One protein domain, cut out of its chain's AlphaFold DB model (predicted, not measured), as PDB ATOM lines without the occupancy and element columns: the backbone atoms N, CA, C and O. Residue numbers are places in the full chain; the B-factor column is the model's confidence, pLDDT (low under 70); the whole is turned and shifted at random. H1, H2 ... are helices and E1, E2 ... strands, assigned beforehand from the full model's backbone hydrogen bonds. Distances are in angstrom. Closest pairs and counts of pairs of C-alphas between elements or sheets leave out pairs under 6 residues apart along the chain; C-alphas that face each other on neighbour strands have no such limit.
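This is residues 30 to 164 of the 168 residues of an uncharacterized protein of Pseudomonas chlororaphis (UniProt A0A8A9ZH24). What is the shape? Two strongly twisted antiparallel sheets stand face to face as a sandwich, E1 E9 E3 E7 E6 and E2 E8 E4 E5, their strands crossed at 43 degrees, with the helix H1 at one end of the long axis. What is it made of? The printed part has 135 residues with nine named strands and one named helix, in the order E1 E2 E3 H1 E4 E5 E6 E7 E8 E9; its class is mostly strand. How large is it? It is compact, with a radius of gyration of the C-alphas of 14.8 A, and spans 46 by 30 by 28 A, only just elongated.

How is the larger sheet built? Its order is E1, residues 30 to 33, E9, residues 157 to 164, E3, residues 52 to 61, E7, residues 120 to 134, and E6, residues 111 to 117. Within hydrogen-bond range are N 31 and O 159 of E1 and E9, 3.0 A, N 57 and O 160 of E3 and E9, 3.0 A, N 54 and O 132 of E3 and E7, 2.8 A, and N 115 and O 122 of the hairpin E6 and E7, 3.1 A. The directions of E6 and E7 stand at 115 degrees, and those of E9 and E3 at 158 degrees. How is the other sheet built? Its order is E2, residues 41 to 48, E8, residues 137 to 145, E4, residues 86 to 94, and E5, residues 97 to 106. Within hydrogen-bond range are N 44 and O 141 of E2 and E8, 3.0 A, N 91 and O 142 of E4 and E8, 2.9 A, and N 90 and O 102 of the hairpin E4 and E5, 2.9 A. How do the sheets meet? The parts that face each other are 9.4 A centre to centre; the closest C-alphas of E5 and E7 are those of Thr 106 and Ile 129, 6.1 A apart, and those of E1 and E2 are Ile 33 and Val 42, 6.8 A apart. Where is the helix? H1, residues 66 to 76, only grazes the larger sheet, with its residues 69 to 76, and is not on the other; 6 of its 7 O i to N i+4 pairs are within hydrogen-bond range.

Where do the printed strands begin and end? E1 begins at C-alpha 30 (112.328, 263.805, 241.546), and E9 ends at C-alpha 164 (125.710, 263.221, 246.521). Which elements are long? E7 measures 30.1 A and bends by 85 degrees at residue 125, E3 measures 27.2 A, E8 26.4 A and E4 25.6 A; H1 measures 15.3 A.

How far does it reach? The two C-alphas farthest apart, those of Ala 67 and Asp 95, are 46.2 A apart. Is it whole and sure? The printed part has no cut, E8 to E9 is a long link of 11 residues, and no printed residue is under 70 in pLDDT.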
ATOM      1  N   VAL A  30     112.845 265.048 242.122       97.19
ATOM      2  CA  VAL A  30     112.328 263.805 241.546       97.19
ATOM      3  C   VAL A  30     111.107 264.124 240.695       97.19
ATOM      4  O   VAL A  30     110.197 264.826 241.146       97.19
ATOM      5  N   LYS A  31     111.085 263.635 239.454       97.88
ATOM      6  CA  LYS A  31     109.987 263.855 238.501       97.88
ATOM      7  C   LYS A  31     109.638 262.564 237.756       97.88
ATOM      8  O   LYS A  31     110.553 261.806 237.446       97.88
ATOM      9  N   PRO A  32     108.351 262.299 237.481       98.00
ATOM     10  CA  PRO A  32     107.934 261.092 236.778       98.00
ATOM     11  C   PRO A  32     108.416 261.111 235.325       98.00
ATOM     12  O   PRO A  32     108.513 262.176 234.714       98.00
ATOM     13  N   ILE A  33     108.687 259.929 234.780       97.88
ATOM     14  CA  ILE A  33     109.020 259.710 233.370       97.88
ATOM     15  C   ILE A  33     108.443 258.366 232.918       97.88
ATOM     16  O   ILE A  33     108.466 257.400 233.679       97.88
ATOM     17  N   ASP A  34     107.953 258.288 231.683       97.38
ATOM     18  CA  ASP A  34     107.590 257.011 231.068       97.38
ATOM     19  C   ASP A  34     108.755 256.482 230.225       97.38
ATOM     20  O   ASP A  34     108.995 256.918 229.104       97.38
ATOM     21  N   ILE A  35     109.496 255.524 230.772       97.38
ATOM     22  CA  ILE A  35     110.673 254.941 230.113       97.38
ATOM     23  C   ILE A  35     110.301 254.125 228.871       97.38
ATOM     24  O   ILE A  35     111.138 253.932 227.991       97.38
ATOM     25  N   SER A  36     109.054 253.658 228.775       96.69
ATOM     26  CA  SER A  36     108.625 252.847 227.639       96.69
ATOM     27  C   SER A  36     108.471 253.646 226.350       96.69
ATOM     28  O   SER A  36     108.526 253.063 225.269       96.69
ATOM     29  N   GLN A  37     108.320 254.966 226.456       95.31
ATOM     30  CA  GLN A  37     108.078 255.858 225.332       95.31
ATOM     31  C   GLN A  37     109.367 256.551 224.896       95.31
ATOM     32  O   GLN A  37     110.168 256.991 225.724       95.31
ATOM     33  N   ALA A  38     109.538 256.711 223.586       90.88
ATOM     34  CA  ALA A  38     110.588 257.558 223.035       90.88
ATOM     35  C   ALA A  38     110.292 259.051 223.277       90.88
ATOM     36  O   ALA A  38     109.147 259.451 223.505       90.88
ATOM     37  N   GLU A  39     111.339 259.873 223.203       91.50
ATOM     38  CA  GLU A  39     111.271 261.341 223.207       91.50
ATOM     39  C   GLU A  39     110.605 261.975 224.440       91.50
ATOM     40  O   GLU A  39     110.242 263.158 224.421       91.50
ATOM     41  N   GLN A  40     110.485 261.233 225.544       96.12
ATOM     42  CA  GLN A  40     110.131 261.838 226.823       96.12
ATOM     43  C   GLN A  40     111.223 262.819 227.224       96.12
ATOM     44  O   GLN A  40     112.404 262.566 226.996       96.12
ATOM     45  N   ARG A  41     110.838 263.934 227.845       96.81
ATOM     46  CA  ARG A  41     111.775 264.932 228.367       96.81
ATOM     47  C   ARG A  41     111.359 265.348 229.762       96.81
ATOM     48  O   ARG A  41     110.250 265.834 229.974       96.81
ATOM     49  N   VAL A  42     112.274 265.191 230.707       98.25
ATOM     50  CA  VAL A  42     112.122 265.655 232.080       98.25
ATOM     51  C   VAL A  42     113.160 266.722 232.344       98.25
ATOM     52  O   VAL A  42     114.359 266.461 232.286       98.25
ATOM     53  N   THR A  43     112.685 267.920 232.670       98.31
ATOM     54  CA  THR A  43     113.542 269.066 232.966       98.31
ATOM     55  C   THR A  43     113.438 269.486 234.422       98.31
ATOM     56  O   THR A  43     112.403 269.293 235.070       98.31
ATOM     57  N   ALA A  44     114.491 270.090 234.960       97.31
ATOM     58  CA  ALA A  44     114.459 270.748 236.259       97.31
ATOM     59  C   ALA A  44     115.451 271.908 236.320       97.31
ATOM     60  O   ALA A  44     116.487 271.881 235.662       97.31
ATOM     61  N   ASP A  45     115.144 272.879 237.175       97.19
ATOM     62  CA  ASP A  45     116.037 273.983 237.504       97.19
ATOM     63  C   ASP A  45     116.350 273.951 238.999       97.19
ATOM     64  O   ASP A  45     115.459 273.736 239.826       97.19
ATOM     65  N   PHE A  46     117.612 274.165 239.362       95.06
ATOM     66  CA  PHE A  46     118.040 274.230 240.759       95.06
ATOM     67  C   PHE A  46     119.276 275.109 240.941       95.06
ATOM     68  O   PHE A  46     119.981 275.454 239.995       95.06
ATOM     69  N   VAL A  47     119.542 275.491 242.190       94.62
ATOM     70  CA  VAL A  47     120.722 276.275 242.564       94.62
ATOM     71  C   VAL A  47     121.674 275.391 243.352       94.62
ATOM     72  O   VAL A  47     121.296 274.806 244.364       94.62
ATOM     73  N   VAL A  48     122.924 275.339 242.907       93.00
ATOM     74  CA  VAL A  48     124.023 274.730 243.655       93.00
ATOM     75  C   VAL A  48     124.658 275.818 244.513       93.00
ATOM     76  O   VAL A  48     125.138 276.822 243.987       93.00
ATOM     77  N   SER A  49     124.653 275.640 245.835       89.81
ATOM     78  CA  SER A  49     125.243 276.597 246.785       89.81
ATOM     79  C   SER A  49     126.695 276.274 247.148       89.81
ATOM     80  O   SER A  49     127.443 277.164 247.550       89.81
ATOM     81  N   LYS A  50     127.121 275.015 246.976       88.38
ATOM     82  CA  LYS A  50     128.472 274.533 247.283       88.38
ATOM     83  C   LYS A  50     128.930 273.498 246.254       88.38
ATOM     84  O   LYS A  50     128.123 272.673 245.832       88.38
ATOM     85  N   SER A  51     130.225 273.526 245.919       92.19
ATOM     86  CA  SER A  51     130.858 272.491 245.098       92.19
ATOM     87  C   SER A  51     130.715 271.110 245.733       92.19
ATOM     88  O   SER A  51     131.101 270.933 246.894       92.19
ATOM     89  N   ALA A  52     130.152 270.161 244.990       93.38
ATOM     90  CA  ALA A  52     129.973 268.773 245.405       93.38
ATOM     91  C   ALA A  52     129.620 267.881 244.210       93.38
ATOM     92  O   ALA A  52     129.347 268.384 243.117       93.38
ATOM     93  N   ASP A  53     129.562 266.573 244.448       95.06
ATOM     94  CA  ASP A  53     129.040 265.623 243.477       95.06
ATOM     95  C   ASP A  53     127.509 265.668 243.444       95.06
ATOM     96  O   ASP A  53     126.830 265.809 244.464       95.06
ATOM     97  N   TYR A  54     126.954 265.526 242.248       95.31
ATOM     98  CA  TYR A  54     125.521 265.414 242.008       95.31
ATOM     99  C   TYR A  54     125.251 264.199 241.136       95.31
ATOM    100  O   TYR A  54     125.961 263.947 240.158       95.31
ATOM    101  N   ARG A  55     124.214 263.445 241.496       95.88
ATOM    102  CA  ARG A  55     123.751 262.264 240.771       95.88
ATOM    103  C   ARG A  55     122.579 262.614 239.877       95.88
ATOM    104  O   ARG A  55     121.676 263.355 240.265       95.88
ATOM    105  N   PHE A  56     122.598 261.983 238.716       98.00
ATOM    106  CA  PHE A  56     121.526 261.939 237.740       98.00
ATOM    107  C   PHE A  56     121.146 260.469 237.610       98.00
ATOM    108  O   PHE A  56     122.011 259.657 237.272       98.00
ATOM    109  N   ALA A  57     119.909 260.100 237.926       98.19
ATOM    110  CA  ALA A  57     119.516 258.693 237.993       98.19
ATOM    111  C   ALA A  57     118.097 258.445 237.478       98.19
ATOM    112  O   ALA A  57     117.237 259.323 237.537       98.19
ATOM    113  N   LEU A  58     117.866 257.222 237.005       98.31
ATOM    114  CA  LEU A  58     116.539 256.656 236.794       98.31
ATOM    115  C   LEU A  58     116.145 255.856 238.034       98.31
ATOM    116  O   LEU A  58     116.946 255.078 238.560       98.31
ATOM    117  N   LEU A  59     114.917 256.050 238.498       98.31
ATOM    118  CA  LEU A  59     114.347 255.335 239.630       98.31
ATOM    119  C   LEU A  59     113.186 254.487 239.135       98.31
ATOM    120  O   LEU A  59     112.250 255.019 238.544       98.31
ATOM    121  N   PHE A  60     113.216 253.193 239.422       97.81
ATOM    122  CA  PHE A  60     112.163 252.260 239.037       97.81
ATOM    123  C   PHE A  60     111.435 251.777 240.278       97.81
ATOM    124  O   PHE A  60     112.067 251.243 241.189       97.81
ATOM    125  N   VAL A  61     110.117 251.954 240.340       97.00
ATOM    126  CA  VAL A  61     109.325 251.500 241.487       97.00
ATOM    127  C   VAL A  61     109.480 249.993 241.663       97.00
ATOM    128  O   VAL A  61     109.440 249.229 240.698       97.00
ATOM    129  N   GLN A  62     109.662 249.553 242.905       94.19
ATOM    130  CA  GLN A  62     109.760 248.138 243.257       94.19
ATOM    131  C   GLN A  62     108.390 247.453 243.271       94.19
ATOM    132  O   GLN A  62     107.351 248.100 243.419       94.19
ATOM    133  N   GLY A  63     108.387 246.136 243.058       88.25
ATOM    134  CA  GLY A  63     107.190 245.317 243.250       88.25
ATOM    135  C   GLY A  63     106.783 245.281 244.722       88.25
ATOM    136  O   GLY A  63     107.623 245.460 245.601       88.25
ATOM    137  N   ASN A  64     105.506 245.029 244.998       88.44
ATOM    138  CA  ASN A  64     104.999 244.875 246.365       88.44
ATOM    139  C   ASN A  64     105.026 243.414 246.835       88.44
ATOM    140  O   ASN A  64     104.831 243.135 248.016       88.44
ATOM    141  N   THR A  65     105.256 242.478 245.913       92.50
ATOM    142  CA  THR A  65     105.395 241.049 246.198       92.50
ATOM    143  C   THR A  65     106.756 240.544 245.736       92.50
ATOM    144  O   THR A  65     107.351 241.098 244.814       92.50
ATOM    145  N   LEU A  66     107.229 239.445 246.330       89.62
ATOM    146  CA  LEU A  66     108.482 238.809 245.917       89.62
ATOM    147  C   LEU A  66     108.466 238.404 244.432       89.62
ATOM    148  O   LEU A  66     109.465 238.558 243.740       89.62
ATOM    149  N   ALA A  67     107.323 237.929 243.925       92.81
ATOM    150  CA  ALA A  67     107.178 237.565 242.517       92.81
ATOM    151  C   ALA A  67     107.323 238.785 241.595       92.81
ATOM    152  O   ALA A  67     108.059 238.729 240.612       92.81
ATOM    153  N   GLU A  68     106.679 239.906 241.937       92.81
ATOM    154  CA  GLU A  68     106.833 241.154 241.188       92.81
ATOM    155  C   GLU A  68     108.268 241.676 241.257       92.81
ATOM    156  O   GLU A  68     108.819 242.056 240.228       92.81
ATOM    157  N   MET A  69     108.884 241.672 242.442       90.56
ATOM    158  CA  MET A  69     110.278 242.088 242.625       90.56
ATOM    159  C   MET A  69     111.214 241.283 241.720       90.56
ATOM    160  O   MET A  69     111.928 241.881 240.918       90.56
ATOM    161  N   ASN A  70     111.124 239.950 241.757       91.25
ATOM    162  CA  ASN A  70     111.941 239.070 240.922       91.25
ATOM    163  C   ASN A  70     111.712 239.331 239.425       91.25
ATOM    164  O   ASN A  70     112.672 239.471 238.674       91.25
ATOM    165  N   SER A  71     110.451 239.465 238.995       91.94
ATOM    166  CA  SER A  71     110.134 239.743 237.585       91.94
ATOM    167  C   SER A  71     110.694 241.082 237.099       91.94
ATOM    168  O   SER A  71     111.095 241.214 235.946       91.94
ATOM    169  N   ARG A  72     110.758 242.092 237.975       94.00
ATOM    170  CA  ARG A  72     111.308 243.402 237.619       94.00
ATOM    171  C   ARG A  72     112.836 243.416 237.627       94.00
ATOM    172  O   ARG A  72     113.424 244.095 236.790       94.00
ATOM    173  N   GLU A  73     113.484 242.638 238.495       91.75
ATOM    174  CA  GLU A  73     114.942 242.439 238.462       91.75
ATOM    175  C   GLU A  73     115.426 241.786 237.164       91.75
ATOM    176  O   GLU A  73     116.527 242.082 236.701       91.75
ATOM    177  N   GLU A  74     114.607 240.951 236.524       92.88
ATOM    178  CA  GLU A  74     114.913 240.430 235.185       92.88
ATOM    179  C   GLU A  74     114.930 241.538 234.121       92.88
ATOM    180  O   GLU A  74     115.719 241.472 233.180       92.88
ATOM    181  N   ILE A  75     114.111 242.581 234.299       95.56
ATOM    182  CA  ILE A  75     113.996 243.713 233.373       95.56
ATOM    183  C   ILE A  75     115.110 244.730 233.615       95.56
ATOM    184  O   ILE A  75     115.886 245.026 232.710       95.56
ATOM    185  N   TRP A  76     115.225 245.292 234.818       93.81
ATOM    186  CA  TRP A  76     116.200 246.358 235.083       93.81
ATOM    187  C   TRP A  76     117.578 245.838 235.525       93.81
ATOM    188  O   TRP A  76     118.511 246.626 235.693       93.81
ATOM    189  N   GLY A  77     117.737 244.529 235.711       93.06
ATOM    190  CA  GLY A  77     118.992 243.911 236.125       93.06
ATOM    191  C   GLY A  77     119.261 243.970 237.632       93.06
ATOM    192  O   GLY A  77     118.394 244.211 238.465       93.06
ATOM    193  N   THR A  78     120.507 243.725 238.008       88.25
ATOM    194  CA  THR A  78     120.992 243.794 239.392       88.25
ATOM    195  C   THR A  78     122.380 244.433 239.397       88.25
ATOM    196  O   THR A  78     122.835 244.953 238.379       88.25
ATOM    197  N   SER A  79     123.102 244.362 240.514       83.44
ATOM    198  CA  SER A  79     124.524 244.725 240.550       83.44
ATOM    199  C   SER A  79     125.430 243.765 239.764       83.44
ATOM    200  O   SER A  79     126.574 244.104 239.486       83.44
ATOM    201  N   HIS A  80     124.932 242.579 239.390       86.50
ATOM    202  CA  HIS A  80     125.689 241.542 238.670       86.50
ATOM    203  C   HIS A  80     125.080 241.190 237.303       86.50
ATOM    204  O   HIS A  80     125.601 240.327 236.598       86.50
ATOM    205  N   LYS A  81     123.953 241.811 236.940       91.06
ATOM    206  CA  LYS A  81     123.250 241.599 235.672       91.06
ATOM    207  C   LYS A  81     122.851 242.943 235.090       91.06
ATOM    208  O   LYS A  81     122.218 243.739 235.768       91.06
ATOM    209  N   GLU A  82     123.168 243.169 233.827       92.94
ATOM    210  CA  GLU A  82     122.926 244.456 233.168       92.94
ATOM    211  C   GLU A  82     121.433 244.756 232.942       92.94
ATOM    212  O   GLU A  82     121.029 245.917 232.947       92.94
ATOM    213  N   GLY A  83     120.596 243.726 232.788       95.25
ATOM    214  CA  GLY A  83     119.194 243.911 232.408       95.25
ATOM    215  C   GLY A  83     119.049 244.601 231.047       95.25
ATOM    216  O   GLY A  83     119.976 244.635 230.237       95.25
ATOM    217  N   VAL A  84     117.875 245.165 230.791       97.38
ATOM    218  CA  VAL A  84     117.561 245.902 229.567       97.38
ATOM    219  C   VAL A  84     118.263 247.259 229.588       97.38
ATOM    220  O   VAL A  84     118.146 248.032 230.549       97.38
ATOM    221  N   ALA A  85     118.995 247.545 228.514       97.19
ATOM    222  CA  ALA A  85     119.684 248.810 228.312       97.19
ATOM    223  C   ALA A  85     118.694 249.937 227.992       97.19
ATOM    224  O   ALA A  85     117.804 249.769 227.162       97.19
ATOM    225  N   ILE A  86     118.873 251.103 228.619       97.62
ATOM    226  CA  ILE A  86     118.057 252.293 228.346       97.62
ATOM    227  C   ILE A  86     118.966 253.392 227.792       97.62
ATOM    228  O   ILE A  86     119.810 253.910 228.539       97.62
ATOM    229  N   PRO A  87     118.816 253.766 226.510       97.44
ATOM    230  CA  PRO A  87     119.499 254.913 225.940       97.44
ATOM    231  C   PRO A  87     118.794 256.209 226.366       97.44
ATOM    232  O   PRO A  87     117.607 256.416 226.102       97.44
ATOM    233  N   VAL A  88     119.543 257.099 227.011       98.38
ATOM    234  CA  VAL A  88     119.071 258.413 227.453       98.38
ATOM    235  C   VAL A  88     119.970 259.522 226.930       98.38
ATOM    236  O   VAL A  88     121.175 259.342 226.763       98.38
ATOM    237  N   HIS A  89     119.392 260.692 226.706       98.44
ATOM    238  CA  HIS A  89     120.128 261.942 226.580       98.44
ATOM    239  C   HIS A  89     120.137 262.642 227.935       98.44
ATOM    240  O   HIS A  89     119.115 262.680 228.619       98.44
ATOM    241  N   LEU A  90     121.293 263.166 228.333       98.75
ATOM    242  CA  LEU A  90     121.437 264.014 229.508       98.75
ATOM    243  C   LEU A  90     122.069 265.336 229.081       98.75
ATOM    244  O   LEU A  90     123.152 265.357 228.490       98.75
ATOM    245  N   ARG A  91     121.428 266.439 229.460       98.69
ATOM    246  CA  ARG A  91     121.941 267.796 229.288       98.69
ATOM    247  C   ARG A  91     121.940 268.530 230.615       98.69
ATOM    248  O   ARG A  91     120.951 268.528 231.339       98.69
ATOM    249  N   VAL A  92     123.055 269.175 230.926       98.62
ATOM    250  CA  VAL A  92     123.280 269.940 232.151       98.62
ATOM    251  C   VAL A  92     123.896 271.269 231.757       98.62
ATOM    252  O   VAL A  92     125.004 271.319 231.220       98.62
ATOM    253  N   LEU A  93     123.175 272.350 232.025       98.69
ATOM    254  CA  LEU A  93     123.605 273.716 231.768       98.69
ATOM    255  C   LEU A  93     123.885 274.409 233.097       98.69
ATOM    256  O   LEU A  93     123.071 274.314 234.011       98.69
ATOM    257  N   LYS A  94     124.988 275.148 233.180       98.25
ATOM    258  CA  LYS A  94     125.278 276.099 234.252       98.25
ATOM    259  C   LYS A  94     125.149 277.508 233.696       98.25
ATOM    260  O   LYS A  94     125.873 277.863 232.769       98.25
ATOM    261  N   ASP A  95     124.229 278.293 234.243       96.44
ATOM    262  CA  ASP A  95     123.979 279.675 233.820       96.44
ATOM    263  C   ASP A  95     123.810 279.786 232.282       96.44
ATOM    264  O   ASP A  95     124.336 280.685 231.631       96.44
ATOM    265  N   GLY A  96     123.115 278.807 231.685       95.69
ATOM    266  CA  GLY A  96     122.881 278.697 230.238       95.69
ATOM    267  C   GLY A  96     124.026 278.082 229.417       95.69
ATOM    268  O   GLY A  96     123.833 277.789 228.239       95.69
ATOM    269  N   THR A  97     125.192 277.833 230.015       97.56
ATOM    270  CA  THR A  97     126.356 277.238 229.340       97.56
ATOM    271  C   THR A  97     126.417 275.725 229.576       97.56
ATOM    272  O   THR A  97     126.316 275.300 230.728       97.56
ATOM    273  N   PRO A  98     126.604 274.883 228.543       97.69
ATOM    274  CA  PRO A  98     126.712 273.437 228.728       97.69
ATOM    275  C   PRO A  98     127.894 273.028 229.615       97.69
ATOM    276  O   PRO A  98     129.039 273.376 229.342       97.69
ATOM    277  N   VAL A  99     127.599 272.252 230.658       97.69
ATOM    278  CA  VAL A  99     128.574 271.508 231.476       97.69
ATOM    279  C   VAL A  99     128.642 270.054 231.015       97.69
ATOM    280  O   VAL A  99     129.709 269.445 231.007       97.69
ATOM    281  N   PHE A 100     127.502 269.500 230.606       98.56
ATOM    282  CA  PHE A 100     127.407 268.185 229.991       98.56
ATOM    283  C   PHE A 100     126.267 268.171 228.970       98.56
ATOM    284  O   PHE A 100     125.209 268.747 229.217       98.56
ATOM    285  N   ASP A 101     126.479 267.509 227.839       98.50
ATOM    286  CA  ASP A 101     125.461 267.261 226.821       98.50
ATOM    287  C   ASP A 101     125.856 265.981 226.078       98.50
ATOM    288  O   ASP A 101     126.920 265.931 225.453       98.50
ATOM    289  N   GLY A 102     125.079 264.908 226.222       98.31
ATOM    290  CA  GLY A 102     125.439 263.647 225.586       98.31
ATOM    291  C   GLY A 102     124.445 262.510 225.765       98.31
ATOM    292  O   GLY A 102     123.647 262.476 226.702       98.31
ATOM    293  N   ASN A 103     124.555 261.547 224.852       98.38
ATOM    294  CA  ASN A 103     123.818 260.289 224.882       98.38
ATOM    295  C   ASN A 103     124.570 259.264 225.738       98.38
ATOM    296  O   ASN A 103     125.783 259.096 225.600       98.38
ATOM    297  N   ILE A 104     123.849 258.567 226.610       98.06
ATOM    298  CA  ILE A 104     124.369 257.565 227.538       98.06
ATOM    299  C   ILE A 104     123.471 256.333 227.446       98.06
ATOM    300  O   ILE A 104     122.251 256.439 227.524       98.06
ATOM    301  N   VAL A 105     124.072 255.154 227.318       97.50
ATOM    302  CA  VAL A 105     123.354 253.885 227.473       97.50
ATOM    303  C   VAL A 105     123.539 253.419 228.909       97.50
ATOM    304  O   VAL A 105     124.668 253.223 229.354       97.50
ATOM    305  N   THR A 106     122.437 253.277 229.641       96.12
ATOM    306  CA  THR A 106     122.453 252.876 231.053       96.12
ATOM    307  C   THR A 106     122.001 251.430 231.217       96.12
ATOM    308  O   THR A 106     121.034 250.997 230.587       96.12
ATOM    309  N   THR A 107     122.683 250.692 232.089       96.12
ATOM    310  CA  THR A 107     122.389 249.297 232.434       96.12
ATOM    311  C   THR A 107     122.563 249.074 233.934       96.12
ATOM    312  O   THR A 107     123.220 249.852 234.625       96.12
ATOM    313  N   GLY A 108     121.954 248.004 234.435       94.69
ATOM    314  CA  GLY A 108     122.077 247.531 235.808       94.69
ATOM    315  C   GLY A 108     121.361 248.404 236.832       94.69
ATOM    316  O   GLY A 108     120.827 249.473 236.528       94.69
ATOM    317  N   ILE A 109     121.355 247.922 238.071       94.50
ATOM    318  CA  ILE A 109     120.916 248.671 239.250       94.50
ATOM    319  C   ILE A 109     122.100 248.803 240.191       94.50
ATOM    320  O   ILE A 109     122.818 247.836 240.449       94.50
ATOM    321  N   ASN A 110     122.277 249.997 240.741       91.81
ATOM    322  CA  ASN A 110     123.363 250.285 241.661       91.81
ATOM    323  C   ASN A 110     122.946 250.065 243.126       91.81
ATOM    324  O   ASN A 110     123.717 249.501 243.898       91.81
ATOM    325  N   TRP A 111     121.743 250.501 243.517       91.62
ATOM    326  CA  TRP A 111     121.198 250.345 244.876       91.62
ATOM    327  C   TRP A 111     119.669 250.504 244.890       91.62
ATOM    328  O   TRP A 111     119.056 250.775 243.861       91.62
ATOM    329  N   GLY A 112     119.044 250.340 246.059       93.00
ATOM    330  CA  GLY A 112     117.639 250.690 246.291       93.00
ATOM    331  C   GLY A 112     117.502 251.960 247.131       93.00
ATOM    332  O   GLY A 112     118.359 252.236 247.969       93.00
ATOM    333  N   GLN A 113     116.436 252.731 246.931       94.12
ATOM    334  CA  GLN A 113     116.143 253.905 247.753       94.12
ATOM    335  C   GLN A 113     114.651 254.143 247.954       94.12
ATOM    336  O   GLN A 113     113.823 253.741 247.133       94.12
ATOM    337  N   THR A 114     114.329 254.859 249.027       95.75
ATOM    338  CA  THR A 114     112.959 255.222 249.382       95.75
ATOM    339  C   THR A 114     112.808 256.735 249.452       95.75
ATOM    340  O   THR A 114     113.629 257.397 250.083       95.75
ATOM    341  N   PHE A 115     111.741 257.276 248.867       95.00
ATOM    342  CA  PHE A 115     111.391 258.696 248.965       95.00
ATOM    343  C   PHE A 115     109.876 258.888 249.073       95.00
ATOM    344  O   PHE A 115     109.105 258.002 248.702       95.00
ATOM    345  N   ASP A 116     109.453 260.046 249.575       95.56
ATOM    346  CA  ASP A 116     108.044 260.433 249.604       95.56
ATOM    347  C   ASP A 116     107.715 261.298 248.379       95.56
ATOM    348  O   ASP A 116     108.406 262.272 248.080       95.56
ATOM    349  N   TYR A 117     106.645 260.954 247.663       94.94
ATOM    350  CA  TYR A 117     106.162 261.697 246.501       94.94
ATOM    351  C   TYR A 117     104.642 261.773 246.533       94.94
ATOM    352  O   TYR A 117     103.962 260.752 246.634       94.94
ATOM    353  N   GLN A 118     104.107 262.997 246.490       94.44
ATOM    354  CA  GLN A 118     102.662 263.261 246.557       94.44
ATOM    355  C   GLN A 118     101.957 262.541 247.730       94.44
ATOM    356  O   GLN A 118     100.845 262.043 247.596       94.44
ATOM    357  N   GLY A 119     102.617 262.468 248.893       94.44
ATOM    358  CA  GLY A 119     102.075 261.829 250.101       94.44
ATOM    359  C   GLY A 119     102.195 260.300 250.146       94.44
ATOM    360  O   GLY A 119     101.744 259.694 251.114       94.44
ATOM    361  N   ARG A 120     102.817 259.668 249.142       95.44
ATOM    362  CA  ARG A 120     103.101 258.228 249.117       95.44
ATOM    363  C   ARG A 120     104.590 257.968 249.321       95.44
ATOM    364  O   ARG A 120     105.414 258.561 248.632       95.44
ATOM    365  N   ARG A 121     104.920 257.016 250.198       95.38
ATOM    366  CA  ARG A 121     106.275 256.470 250.339       95.38
ATOM    367  C   ARG A 121     106.540 255.454 249.228       95.38
ATOM    368  O   ARG A 121     105.807 254.475 249.109       95.38
ATOM    369  N   ILE A 122     107.566 255.685 248.417       97.50
ATOM    370  CA  ILE A 122     107.885 254.902 247.219       97.50
ATOM    371  C   ILE A 122     109.253 254.246 247.389       97.50
ATOM    372  O   ILE A 122     110.245 254.933 247.612       97.50
ATOM    373  N   ASN A 123     109.307 252.919 247.248       96.38
ATOM    374  CA  ASN A 123     110.556 252.157 247.179       96.38
ATOM    375  C   ASN A 123     110.964 251.972 245.720       96.38
ATOM    376  O   ASN A 123     110.144 251.566 244.895       96.38
ATOM    377  N   THR A 124     112.228 252.236 245.411       97.12
ATOM    378  CA  THR A 124     112.751 252.193 244.045       97.12
ATOM    379  C   THR A 124     114.086 251.473 243.952       97.12
ATOM    380  O   THR A 124     114.875 251.470 244.896       97.12
ATOM    381  N   ALA A 125     114.338 250.856 242.804       96.38
ATOM    382  CA  ALA A 125     115.665 250.483 242.342       96.38
ATOM    383  C   ALA A 125     116.284 251.672 241.587       96.38
ATOM    384  O   ALA A 125     115.596 252.338 240.814       96.38
ATOM    385  N   VAL A 126     117.565 251.944 241.822       96.50
ATOM    386  CA  VAL A 126     118.272 253.114 241.290       96.50
ATOM    387  C   VAL A 126     119.271 252.696 240.227       96.50
ATOM    388  O   VAL A 126     120.183 251.911 240.495       96.50
ATOM    389  N   ARG A 127     119.129 253.277 239.038       97.38
ATOM    390  CA  ARG A 127     120.083 253.169 237.937       97.38
ATOM    391  C   ARG A 127     120.747 254.516 237.713       97.38
ATOM    392  O   ARG A 127     120.100 255.485 237.317       97.38
ATOM    393  N   LEU A 128     122.046 254.581 237.973       97.06
ATOM    394  CA  LEU A 128     122.830 255.792 237.782       97.06
ATOM    395  C   LEU A 128     122.988 256.087 236.285       97.06
ATOM    396  O   LEU A 128     123.425 255.235 235.517       97.06
ATOM    397  N   ILE A 129     122.678 257.318 235.886       98.12
ATOM    398  CA  ILE A 129     123.000 257.840 234.555       98.12
ATOM    399  C   ILE A 129     124.416 258.416 234.585       98.12
ATOM    400  O   ILE A 129     125.268 258.053 233.776       98.12
ATOM    401  N   LYS A 130     124.670 259.340 235.520       97.62
ATOM    402  CA  LYS A 130     125.962 260.018 235.655       97.62
ATOM    403  C   LYS A 130     126.127 260.645 237.037       97.62
ATOM    404  O   LYS A 130     125.146 261.040 237.664       97.62
ATOM    405  N   THR A 131     127.379 260.807 237.452       97.12
ATOM    406  CA  THR A 131     127.772 261.710 238.539       97.12
ATOM    407  C   THR A 131     128.594 262.852 237.952       97.12
ATOM    408  O   THR A 131     129.467 262.609 237.115       97.12
ATOM    409  N   LEU A 132     128.308 264.087 238.360       96.88
ATOM    410  CA  LEU A 132     129.066 265.279 237.975       96.88
ATOM    411  C   LEU A 132     129.426 266.087 239.222       96.88
ATOM    412  O   LEU A 132     128.563 266.315 240.067       96.88
ATOM    413  N   GLU A 133     130.661 266.576 239.294       96.00
ATOM    414  CA  GLU A 133     131.026 267.609 240.262       96.00
ATOM    415  C   GLU A 133     130.491 268.959 239.763       96.00
ATOM    416  O   GLU A 133     130.884 269.446 238.698       96.00
ATOM    417  N   LEU A 134     129.568 269.565 240.509       95.56
ATOM    418  CA  LEU A 134     128.959 270.846 240.155       95.56
ATOM    419  C   LEU A 134     129.458 271.932 241.099       95.56
ATOM    420  O   LEU A 134     129.329 271.809 242.312       95.56
ATOM    421  N   SER A 135     129.973 273.026 240.540       95.19
ATOM    422  CA  SER A 135     130.339 274.236 241.292       95.19
ATOM    423  C   SER A 135     129.123 275.148 241.525       95.19
ATOM    424  O   SER A 135     128.137 275.024 240.793       95.19
ATOM    425  N   PRO A 136     129.168 276.100 242.480       94.94
ATOM    426  CA  PRO A 136     128.055 277.012 242.731       94.94
ATOM    427  C   PRO A 136     127.568 277.747 241.477       94.94
ATOM    428  O   PRO A 136     128.382 278.205 240.670       94.94
ATOM    429  N   GLY A 137     126.248 277.846 241.319       95.44
ATOM    430  CA  GLY A 137     125.594 278.460 240.158       95.44
ATOM    431  C   GLY A 137     124.143 278.010 239.980       95.44
ATOM    432  O   GLY A 137     123.648 277.171 240.741       95.44
ATOM    433  N   LYS A 138     123.458 278.571 238.979       97.38
ATOM    434  CA  LYS A 138     122.119 278.122 238.576       97.38
ATOM    435  C   LYS A 138     122.254 277.041 237.517       97.38
ATOM    436  O   LYS A 138     123.015 277.205 236.566       97.38
ATOM    437  N   TYR A 139     121.504 275.964 237.677       98.06
ATOM    438  CA  TYR A 139     121.529 274.836 236.765       98.06
ATOM    439  C   TYR A 139     120.158 274.584 236.169       98.06
ATOM    440  O   TYR A 139     119.156 274.648 236.879       98.06
ATOM    441  N   SER A 140     120.168 274.241 234.886       98.31
ATOM    442  CA  SER A 140     119.035 273.671 234.166       98.31
ATOM    443  C   SER A 140     119.462 272.308 233.646       98.31
ATOM    444  O   SER A 140     120.537 272.174 233.053       98.31
ATOM    445  N   VAL A 141     118.647 271.291 233.888       98.25
ATOM    446  CA  VAL A 141     118.946 269.908 233.519       98.25
ATOM    447  C   VAL A 141     117.803 269.319 232.715       98.25
ATOM    448  O   VAL A 141     116.643 269.647 232.957       98.25
ATOM    449  N   GLU A 142     118.135 268.443 231.777       98.56
ATOM    450  CA  GLU A 142     117.191 267.668 230.979       98.56
ATOM    451  C   GLU A 142     117.672 266.220 230.906       98.56
ATOM    452  O   GLU A 142     118.846 265.962 230.637       98.56
ATOM    453  N   VAL A 143     116.757 265.285 231.141       98.56
ATOM    454  CA  VAL A 143     116.928 263.869 230.811       98.56
ATOM    455  C   VAL A 143     115.826 263.487 229.843       98.56
ATOM    456  O   VAL A 143     114.655 263.770 230.107       98.56
ATOM    457  N   GLY A 144     116.190 262.827 228.748       97.69
ATOM    458  CA  GLY A 144     115.218 262.326 227.791       97.69
ATOM    459  C   GLY A 144     115.488 260.908 227.320       97.69
ATOM    460  O   GLY A 144     116.635 260.466 227.276       97.69
ATOM    461  N   THR A 145     114.425 260.185 226.978       97.44
ATOM    462  CA  THR A 145     114.522 258.853 226.376       97.44
ATOM    463  C   THR A 145     114.829 258.981 224.887       97.44
ATOM    464  O   THR A 145     114.254 259.814 224.184       97.44
ATOM    465  N   LEU A 146     115.757 258.162 224.388       96.56
ATOM    466  CA  LEU A 146     116.166 258.191 222.976       96.56
ATOM    467  C   LEU A 146     115.415 257.182 222.100       96.56
ATOM    468  O   LEU A 146     115.466 257.275 220.878       96.56
ATOM    469  N   GLY A 147     114.740 256.214 222.710       92.50
ATOM    470  CA  GLY A 147     113.989 255.180 222.016       92.50
ATOM    471  C   GLY A 147     112.980 254.523 222.944       92.50
ATOM    472  O   GLY A 147     112.994 254.759 224.152       92.50
ATOM    473  N   GLU A 148     112.103 253.714 222.363       94.56
ATOM    474  CA  GLU A 148     111.127 252.937 223.120       94.56
ATOM    475  C   GLU A 148     111.800 251.763 223.838       94.56
ATOM    476  O   GLU A 148     112.620 251.055 223.251       94.56
ATOM    477  N   VAL A 149     111.416 251.533 225.094       96.19
ATOM    478  CA  VAL A 149     111.894 250.402 225.906       96.19
ATOM    479  C   VAL A 149     110.690 249.694 226.526       96.19
ATOM    480  O   VAL A 149     110.315 249.911 227.681       96.19
ATOM    481  N   GLN A 150     110.020 248.884 225.708       96.38
ATOM    482  CA  GLN A 150     108.692 248.324 225.986       96.38
ATOM    483  C   GLN A 150     108.637 247.428 227.235       96.38
ATOM    484  O   GLN A 150     107.568 247.241 227.823       96.38
ATOM    485  N   GLU A 151     109.773 246.895 227.676       96.62
ATOM    486  CA  GLU A 151     109.915 246.125 228.909       96.62
ATOM    487  C   GLU A 151     109.577 246.959 230.157       96.62
ATOM    488  O   GLU A 151     109.135 246.405 231.160       96.62
ATOM    489  N   PHE A 152     109.685 248.291 230.086       96.50
ATOM    490  CA  PHE A 152     109.366 249.201 231.192       96.50
ATOM    491  C   PHE A 152     107.915 249.710 231.196       96.50
ATOM    492  O   PHE A 152     107.551 250.464 232.095       96.50
ATOM    493  N   ARG A 153     107.046 249.279 230.267       95.38
ATOM    494  CA  ARG A 153     105.661 249.796 230.120       95.38
ATOM    495  C   ARG A 153     104.793 249.724 231.380       95.38
ATOM    496  O   ARG A 153     103.853 250.492 231.536       95.38
ATOM    497  N   SER A 154     105.063 248.760 232.258       92.94
ATOM    498  CA  SER A 154     104.322 248.551 233.509       92.94
ATOM    499  C   SER A 154     105.123 248.958 234.746       92.94
ATOM    500  O   SER A 154     104.750 248.605 235.865       92.94
ATOM    501  N   ILE A 155     106.252 249.641 234.554       95.88
ATOM    502  CA  ILE A 155     107.159 250.054 235.618       95.88
ATOM    503  C   ILE A 155     107.052 251.563 235.766       95.88
ATOM    504  O   ILE A 155     107.587 252.341 234.976       95.88
ATOM    505  N   GLU A 156     106.373 251.976 236.830       97.38
ATOM    506  CA  GLU A 156     106.378 253.366 237.254       97.38
ATOM    507  C   GLU A 156     107.826 253.825 237.487       97.38
ATOM    508  O   GLU A 156     108.598 253.155 238.182       97.38
ATOM    509  N   SER A 157     108.191 254.950 236.871       97.88
ATOM    510  CA  SER A 157     109.576 255.398 236.787       97.88
ATOM    511  C   SER A 157     109.710 256.900 237.037       97.88
ATOM    512  O   SER A 157     108.801 257.688 236.773       97.88
ATOM    513  N   TYR A 158     110.872 257.296 237.547       98.50
ATOM    514  CA  TYR A 158     111.210 258.681 237.852       98.50
ATOM    515  C   TYR A 158     112.635 259.010 237.412       98.50
ATOM    516  O   TYR A 158     113.488 258.133 237.318       98.50
ATOM    517  N   VAL A 159     112.903 260.295 237.206       98.31
ATOM    518  CA  VAL A 159     114.255 260.851 237.130       98.31
ATOM    519  C   VAL A 159     114.571 261.545 238.448       98.31
ATOM    520  O   VAL A 159     113.744 262.299 238.963       98.31
ATOM    521  N   GLU A 160     115.772 261.310 238.964       98.00
ATOM    522  CA  GLU A 160     116.337 261.988 240.128       98.00
ATOM    523  C   GLU A 160     117.507 262.895 239.736       98.00
ATOM    524  O   GLU A 160     118.418 262.482 239.013       98.00
ATOM    525  N   PHE A 161     117.506 264.098 240.312       96.81
ATOM    526  CA  PHE A 161     118.653 264.998 240.397       96.81
ATOM    527  C   PHE A 161     118.939 265.267 241.872       96.81
ATOM    528  O   PHE A 161     118.155 265.948 242.541       96.81
ATOM    529  N   SER A 162     120.034 264.723 242.399       95.19
ATOM    530  CA  SER A 162     120.323 264.823 243.829       95.19
ATOM    531  C   SER A 162     121.758 265.230 244.114       95.19
ATOM    532  O   SER A 162     122.691 264.819 243.427       95.19
ATOM    533  N   TYR A 163     121.944 265.973 245.196       93.38
ATOM    534  CA  TYR A 163     123.231 266.065 245.870       93.38
ATOM    535  C   TYR A 163     123.729 264.663 246.244       93.38
ATOM    536  O   TYR A 163     122.945 263.793 246.641       93.38
ATOM    537  N   TYR A 164     125.034 264.446 246.129       86.62
ATOM    538  CA  TYR A 164     125.710 263.221 246.521       86.62
ATOM    539  C   TYR A 164     127.016 263.560 247.228       86.62
ATOM    540  O   TYR A 164     127.846 264.316 246.735       86.62
TER     541      TYR A 164